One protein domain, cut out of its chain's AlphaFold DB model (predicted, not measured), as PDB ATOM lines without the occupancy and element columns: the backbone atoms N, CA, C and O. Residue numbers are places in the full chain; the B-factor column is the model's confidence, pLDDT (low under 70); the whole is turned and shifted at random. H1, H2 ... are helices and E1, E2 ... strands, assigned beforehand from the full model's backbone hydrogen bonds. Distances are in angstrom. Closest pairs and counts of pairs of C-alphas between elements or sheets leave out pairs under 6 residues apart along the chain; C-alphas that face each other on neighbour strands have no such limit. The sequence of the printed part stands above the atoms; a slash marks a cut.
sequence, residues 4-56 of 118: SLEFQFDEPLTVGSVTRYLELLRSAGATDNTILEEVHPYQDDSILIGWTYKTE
ATOM      1  N   SER A   4      69.910  31.152  82.248       86.94
ATOM      2  CA  SER A   4      70.731  32.307  81.871       86.94
ATOM      3  C   SER A   4      70.025  33.052  80.743       86.94
ATOM      4  O   SER A   4      69.695  32.446  79.723       86.94
ATOM      5  N   LEU A   5      69.749  34.339  80.945       87.75
ATOM      6  CA  LEU A   5      69.257  35.241  79.909       87.75
ATOM      7  C   LEU A   5      70.412  36.103  79.422       87.75
ATOM      8  O   LEU A   5      70.892  36.971  80.154       87.75
ATOM      9  N   GLU A   6      70.820  35.874  78.182       90.00
ATOM     10  CA  GLU A   6      71.998  36.499  77.589       90.00
ATOM     11  C   GLU A   6      71.599  37.425  76.446       90.00
ATOM     12  O   GLU A   6      70.687  37.132  75.668       90.00
ATOM     13  N   PHE A   7      72.302  38.545  76.351       89.31
ATOM     14  CA  PHE A   7      72.167  39.506  75.273       89.31
ATOM     15  C   PHE A   7      73.555  39.870  74.764       89.31
ATOM     16  O   PHE A   7      74.296  40.567  75.452       89.31
ATOM     17  N   GLN A   8      73.906  39.361  73.584       89.00
ATOM     18  CA  GLN A   8      75.218  39.542  72.961       89.00
ATOM     19  C   GLN A   8      75.151  40.598  71.852       89.00
ATOM     20  O   GLN A   8      74.121  40.762  71.195       89.00
ATOM     21  N   PHE A   9      76.245  41.330  71.660       84.94
ATOM     22  CA  PHE A   9      76.349  42.459  70.726       84.94
ATOM     23  C   PHE A   9      76.906  42.049  69.357       84.94
ATOM     24  O   PHE A   9      77.524  42.862  68.671       84.94
ATOM     25  N   ASP A  10      76.717  40.787  68.965       79.00
ATOM     26  CA  ASP A  10      77.259  40.232  67.717       79.00
ATOM     27  C   ASP A  10      76.740  40.963  66.466       79.00
ATOM     28  O   ASP A  10      77.387  40.975  65.418       79.00
ATOM     29  N   GLU A  11      75.581  41.610  66.593       74.88
ATOM     30  CA  GLU A  11      74.960  42.458  65.583       74.88
ATOM     31  C   GLU A  11      74.748  43.884  66.122       74.88
ATOM     32  O   GLU A  11      74.677  44.087  67.341       74.88
ATOM     33  N   PRO A  12      74.595  44.896  65.240       76.50
ATOM     34  CA  PRO A  12      74.239  46.245  65.659       76.50
ATOM     35  C   PRO A  12      73.008  46.251  66.572       76.50
ATOM     36  O   PRO A  12      71.924  45.799  66.198       76.50
ATOM     37  N   LEU A  13      73.178  46.794  67.777       73.38
ATOM     38  CA  LEU A  13      72.112  46.867  68.767       73.38
ATOM     39  C   LEU A  13      70.951  47.720  68.258       73.38
ATOM     40  O   LEU A  13      71.121  48.883  67.895       73.38
ATOM     41  N   THR A  14      69.748  47.152  68.294       78.88
ATOM     42  CA  THR A  14      68.519  47.880  67.974       78.88
ATOM     43  C   THR A  14      67.764  48.208  69.256       78.88
ATOM     44  O   THR A  14      67.798  47.462  70.236       78.88
ATOM     45  N   VAL A  15      67.010  49.308  69.248       75.25
ATOM     46  CA  VAL A  15      66.136  49.667  70.379       75.25
ATOM     47  C   VAL A  15      65.148  48.532  70.687       75.25
ATOM     48  O   VAL A  15      64.878  48.240  71.852       75.25
ATOM     49  N   GLY A  16      64.649  47.844  69.652       76.00
ATOM     50  CA  GLY A  16      63.737  46.711  69.798       76.00
ATOM     51  C   GLY A  16      64.373  45.505  70.492       76.00
ATOM     52  O   GLY A  16      63.745  44.907  71.366       76.00
ATOM     53  N   SER A  17      65.624  45.171  70.161       73.62
ATOM     54  CA  SER A  17      66.323  44.037  70.776       73.62
ATOM     55  C   SER A  17      66.638  44.292  72.254       73.62
ATOM     56  O   SER A  17      66.375  43.424  73.087       73.62
ATOM     57  N   VAL A  18      67.063  45.512  72.608       80.25
ATOM     58  CA  VAL A  18      67.266  45.928  74.010       80.25
ATOM     59  C   VAL A  18      65.950  45.917  74.791       80.25
ATOM     60  O   VAL A  18      65.885  45.386  75.898       80.25
ATOM     61  N   THR A  19      64.874  46.453  74.207       81.19
ATOM     62  CA  THR A  19      63.545  46.488  74.843       81.19
ATOM     63  C   THR A  19      63.041  45.077  75.149       81.19
ATOM     64  O   THR A  19      62.605  44.800  76.267       81.19
ATOM     65  N   ARG A  20      63.171  44.158  74.184       81.75
ATOM     66  CA  ARG A  20      62.807  42.748  74.362       81.75
ATOM     67  C   ARG A  20      63.625  42.081  75.465       81.75
ATOM     68  O   ARG A  20      63.070  41.326  76.259       81.75
ATOM     69  N   TYR A  21      64.927  42.353  75.528       86.06
ATOM     70  CA  TYR A  21      65.781  41.804  76.575       86.06
ATOM     71  C   TYR A  21      65.355  42.285  77.969       86.06
ATOM     72  O   TYR A  21      65.128  41.461  78.851       86.06
ATOM     73  N   LEU A  22      65.129  43.590  78.156       86.44
ATOM     74  CA  LEU A  22      64.656  44.153  79.429       86.44
ATOM     75  C   LEU A  22      63.308  43.565  79.883       86.44
ATOM     76  O   LEU A  22      63.071  43.380  81.077       86.44
ATOM     77  N   GLU A  23      62.418  43.238  78.948       85.44
ATOM     78  CA  GLU A  23      61.147  42.571  79.253       85.44
ATOM     79  C   GLU A  23      61.332  41.126  79.716       85.44
ATOM     80  O   GLU A  23      60.691  40.696  80.681       85.44
ATOM     81  N   LEU A  24      62.235  40.383  79.074       87.44
ATOM     82  CA  LEU A  24      62.605  39.038  79.515       87.44
ATOM     83  C   LEU A  24      63.233  39.075  80.912       87.44
ATOM     84  O   LEU A  24      62.889  38.254  81.756       87.44
ATOM     85  N   LEU A  25      64.072  40.072  81.197       88.25
ATOM     86  CA  LEU A  25      64.634  40.276  82.532       88.25
ATOM     87  C   LEU A  25      63.540  40.510  83.581       88.25
ATOM     88  O   LEU A  25      63.505  39.821  84.601       88.25
ATOM     89  N   ARG A  26      62.612  41.439  83.328       88.12
ATOM     90  CA  ARG A  26      61.512  41.744  84.262       88.12
ATOM     91  C   ARG A  26      60.589  40.550  84.488       88.12
ATOM     92  O   ARG A  26      60.236  40.264  85.627       88.12
ATOM     93  N   SER A  27      60.223  39.830  83.427       85.69
ATOM     94  CA  SER A  27      59.394  38.616  83.536       85.69
ATOM     95  C   SER A  27      60.113  37.468  84.254       85.69
ATOM     96  O   SER A  27      59.462  36.645  84.893       85.69
ATOM     97  N   ALA A  28      61.445  37.456  84.230       87.31
ATOM     98  CA  ALA A  28      62.280  36.568  85.030       87.31
ATOM     99  C   ALA A  28      62.502  37.039  86.484       87.31
ATOM    100  O   ALA A  28      63.171  36.335  87.244       87.31
ATOM    101  N   GLY A  29      61.937  38.184  86.885       87.50
ATOM    102  CA  GLY A  29      62.001  38.720  88.247       87.50
ATOM    103  C   GLY A  29      63.060  39.800  88.486       87.50
ATOM    104  O   GLY A  29      63.275  40.181  89.637       87.50
ATOM    105  N   ALA A  30      63.717  40.313  87.440       87.25
ATOM    106  CA  ALA A  30      64.639  41.434  87.578       87.25
ATOM    107  C   ALA A  30      63.897  42.725  87.962       87.25
ATOM    108  O   ALA A  30      62.800  43.016  87.481       87.25
ATOM    109  N   THR A  31      64.536  43.522  88.812       88.25
ATOM    110  CA  THR A  31      64.088  44.855  89.237       88.25
ATOM    111  C   THR A  31      64.993  45.924  88.634       88.25
ATOM    112  O   THR A  31      66.070  45.610  88.132       88.25
ATOM    113  N   ASP A  32      64.622  47.197  88.749       83.62
ATOM    114  CA  ASP A  32      65.458  48.300  88.249       83.62
ATOM    115  C   ASP A  32      66.824  48.405  88.967       83.62
ATOM    116  O   ASP A  32      67.747  49.025  88.451       83.62
ATOM    117  N   ASN A  33      66.975  47.766  90.135       85.50
ATOM    118  CA  ASN A  33      68.237  47.695  90.883       85.50
ATOM    119  C   ASN A  33      69.033  46.409  90.607       85.50
ATOM    120  O   ASN A  33      70.055  46.160  91.248       85.50
ATOM    121  N   THR A  34      68.545  45.542  89.719       85.75
ATOM    122  CA  THR A  34      69.214  44.285  89.398       85.75
ATOM    123  C   THR A  34      70.465  44.561  88.572       85.75
ATOM    124  O   THR A  34      70.397  45.147  87.496       85.75
ATOM    125  N   ILE A  35      71.610  44.112  89.084       87.94
ATOM    126  CA  ILE A  35      72.896  44.211  88.394       87.94
ATOM    127  C   ILE A  35      73.011  43.037  87.419       87.94
ATOM    128  O   ILE A  35      72.815  41.884  87.810       87.94
ATOM    129  N   LEU A  36      73.311  43.344  86.158       90.00
ATOM    130  CA  LEU A  36      73.597  42.354  85.122       90.00
ATOM    131  C   LEU A  36      75.082  41.986  85.160       90.00
ATOM    132  O   LEU A  36      75.926  42.840  85.427       90.00
ATOM    133  N   GLU A  37      75.398  40.723  84.892       91.38
ATOM    134  CA  GLU A  37      76.780  40.282  84.717       91.38
ATOM    135  C   GLU A  37      77.263  40.714  83.326       91.38
ATOM    136  O   GLU A  37      76.592  40.467  82.323       91.38
ATOM    137  N   GLU A  38      78.416  41.372  83.265       91.00
ATOM    138  CA  GLU A  38      79.045  41.766  82.006       91.00
ATOM    139  C   GLU A  38      79.736  40.565  81.351       91.00
ATOM    140  O   GLU A  38      80.370  39.742  82.018       91.00
ATOM    141  N   VAL A  39      79.593  40.449  80.030       88.31
ATOM    142  CA  VAL A  39      80.234  39.401  79.234       88.31
ATOM    143  C   VAL A  39      81.390  40.020  78.464       88.31
ATOM    144  O   VAL A  39      81.192  40.942  77.671       88.31
ATOM    145  N   HIS A  40      82.586  39.476  78.678       88.81
ATOM    146  CA  HIS A  40      83.832  39.921  78.058       88.81
ATOM    147  C   HIS A  40      84.490  38.773  77.278       88.81
ATOM    148  O   HIS A  40      84.486  37.626  77.744       88.81
ATOM    149  N   PRO A  41      85.073  39.034  76.097       86.19
ATOM    150  CA  PRO A  41      85.773  38.023  75.329       86.19
ATOM    151  C   PRO A  41      87.156  37.753  75.932       86.19
ATOM    152  O   PRO A  41      87.878  38.674  76.292       86.19
ATOM    153  N   TYR A  42      87.555  36.479  75.990       79.56
ATOM    154  CA  TYR A  42      88.947  36.033  76.182       79.56
ATOM    155  C   TYR A  42      89.776  36.773  77.260       79.56
ATOM    156  O   TYR A  42      90.968  36.989  77.059       79.56
ATOM    157  N   GLN A  43      89.176  37.093  78.416       76.88
ATOM    158  CA  GLN A  43      89.821  37.798  79.546       76.88
ATOM    159  C   GLN A  43      90.215  39.260  79.263       76.88
ATOM    160  O   GLN A  43      91.028  39.828  79.990       76.88
ATOM    161  N   ASP A  44      89.656  39.869  78.217       86.25
ATOM    162  CA  ASP A  44      89.797  41.296  77.956       86.25
ATOM    163  C   ASP A  44      88.608  42.069  78.542       86.25
ATOM    164  O   ASP A  44      87.586  42.281  77.884       86.25
ATOM    165  N   ASP A  45      88.766  42.522  79.786       84.06
ATOM    166  CA  ASP A  45      87.753  43.298  80.512       84.06
ATOM    167  C   ASP A  45      87.493  44.683  79.883       84.06
ATOM    168  O   ASP A  45      86.551  45.377  80.263       84.06
ATOM    169  N   SER A  46      88.308  45.119  78.912       84.75
ATOM    170  CA  SER A  46      88.093  46.396  78.223       84.75
ATOM    171  C   SER A  46      87.019  46.327  77.137       84.75
ATOM    172  O   SER A  46      86.507  47.366  76.712       84.75
ATOM    173  N   ILE A  47      86.652  45.118  76.697       82.38
ATOM    174  CA  ILE A  47      85.689  44.902  75.618       82.38
ATOM    175  C   ILE A  47      84.437  44.252  76.196       82.38
ATOM    176  O   ILE A  47      84.442  43.081  76.561       82.38
ATOM    177  N   LEU A  48      83.342  45.004  76.253       84.94
ATOM    178  CA  LEU A  48      82.029  44.475  76.610       84.94
ATOM    179  C   LEU A  48      81.344  43.910  75.358       84.94
ATOM    180  O   LEU A  48      81.117  44.648  74.399       84.94
ATOM    181  N   ILE A  49      80.999  42.620  75.373       89.50
ATOM    182  CA  ILE A  49      80.313  41.929  74.262       89.50
ATOM    183  C   ILE A  49      78.883  41.504  74.596       89.50
ATOM    184  O   ILE A  49      78.191  40.960  73.738       89.50
ATOM    185  N   GLY A  50      78.419  41.741  75.822       90.62
ATOM    186  CA  GLY A  50      77.046  41.436  76.189       90.62
ATOM    187  C   GLY A  50      76.751  41.546  77.674       90.62
ATOM    188  O   GLY A  50      77.619  41.869  78.483       90.62
ATOM    189  N   TRP A  51      75.509  41.223  78.017       93.25
ATOM    190  CA  TRP A  51      75.033  41.123  79.392       93.25
ATOM    191  C   TRP A  51      74.343  39.791  79.645       93.25
ATOM    192  O   TRP A  51      73.668  39.245  78.769       93.25
ATOM    193  N   THR A  52      74.466  39.316  80.880       92.56
ATOM    194  CA  THR A  52      73.859  38.080  81.353       92.56
ATOM    195  C   THR A  52      73.097  38.310  82.650       92.56
ATOM    196  O   THR A  52      73.553  38.996  83.565       92.56
ATOM    197  N   TYR A  53      71.932  37.677  82.760       90.56
ATOM    198  CA  TYR A  53      71.156  37.609  83.991       90.56
ATOM    199  C   TYR A  53      70.820  36.165  84.332       90.56
ATOM    200  O   TYR A  53      70.196  35.450  83.544       90.56
ATOM    201  N   LYS A  54      71.214  35.742  85.534       89.88
ATOM    202  CA  LYS A  54      70.887  34.420  86.066       89.88
ATOM    203  C   LYS A  54      69.601  34.491  86.872       89.88
ATOM    204  O   LYS A  54      69.466  35.315  87.772       89.88
ATOM    205  N   THR A  55      68.683  33.585  86.575       87.00
ATOM    206  CA  THR A  55      67.377  33.505  87.232       87.00
ATOM    207  C   THR A  55      67.003  32.053  87.510       87.00
ATOM    208  O   THR A  55      67.436  31.135  86.815       87.00
ATOM    209  N   GLU A  56      66.188  31.822  88.533       86.62
ATOM    210  CA  GLU A  56      65.562  30.515  88.771       86.62
ATOM    211  C   GLU A  56      64.235  30.366  88.011       86.62
ATOM    212  O   GLU A  56      63.731  29.255  87.854       86.62
TER     213      GLU A  56
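AT A GLANCE: This is residues 4 to 56 of the 118 residues of an uncharacterized protein of Microbispora fusca (UniProt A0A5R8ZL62). A small three-stranded antiparallel sheet has a single helix, H1, over one face, along its edge strand E1; the other face is bare. The loop of the hairpin E2-E3 reaches one end of the long axis, and residues 11 to 16, of which 15 and 16 belong to H1, stick out. The printed part has 53 residues, with three named strands and one named helix in the order E1, H1, E2, E3; the sheet order is E1, E3, E2. The class is mixed, helices and strands. The whole is only just compact, close to loose, with a radius of gyration of the C-alphas of 11.5 A and spans of 30 by 23 by 17 A.

HOW THE PARTS SIT: E1, residues 4 to 8, is an edge strand, antiparallel to the inner strand E3, residues 50 to 55, at 169 degrees; N 5 and O 53 are within hydrogen-bond range at 2.9 A. H1, residues 15 to 27, is on the sheet at a height over the sheet of 9.4 A. It lies over E1 and runs along the strands, at 11 degrees to E1 on the local plane. The closest C-alphas of E1 and H1 are those of Phe 7 and Tyr 21, 6.9 A apart. Every O i to N i+4 pair of H1 is within hydrogen-bond range. E2, residues 37 to 39, is the other edge strand and forms a hairpin with E3, antiparallel at 141 degrees, with N 52 and O 37 at 2.8 A. E1, H1 and E2 make a split strand-helix-strand unit, two strands running the same way with E3 between them, and its crossover is right-handed.

IN THESE COORDINATES: E1 begins at C-alpha 4 (70.731, 32.307, 81.871) and is 12.3 A long. H1 is 18.5 A long and ends at C-alpha 27 (59.394, 38.616, 83.536). E3, 16.7 A long, ends at C-alpha 55 (67.377, 33.505, 87.232).

THE WHOLE: The two C-alphas farthest apart are those of Ser 27 and Asp 44, at 31.0 A. The printed part has no cut, its three links are short, and no printed residue is under 70 in pLDDT.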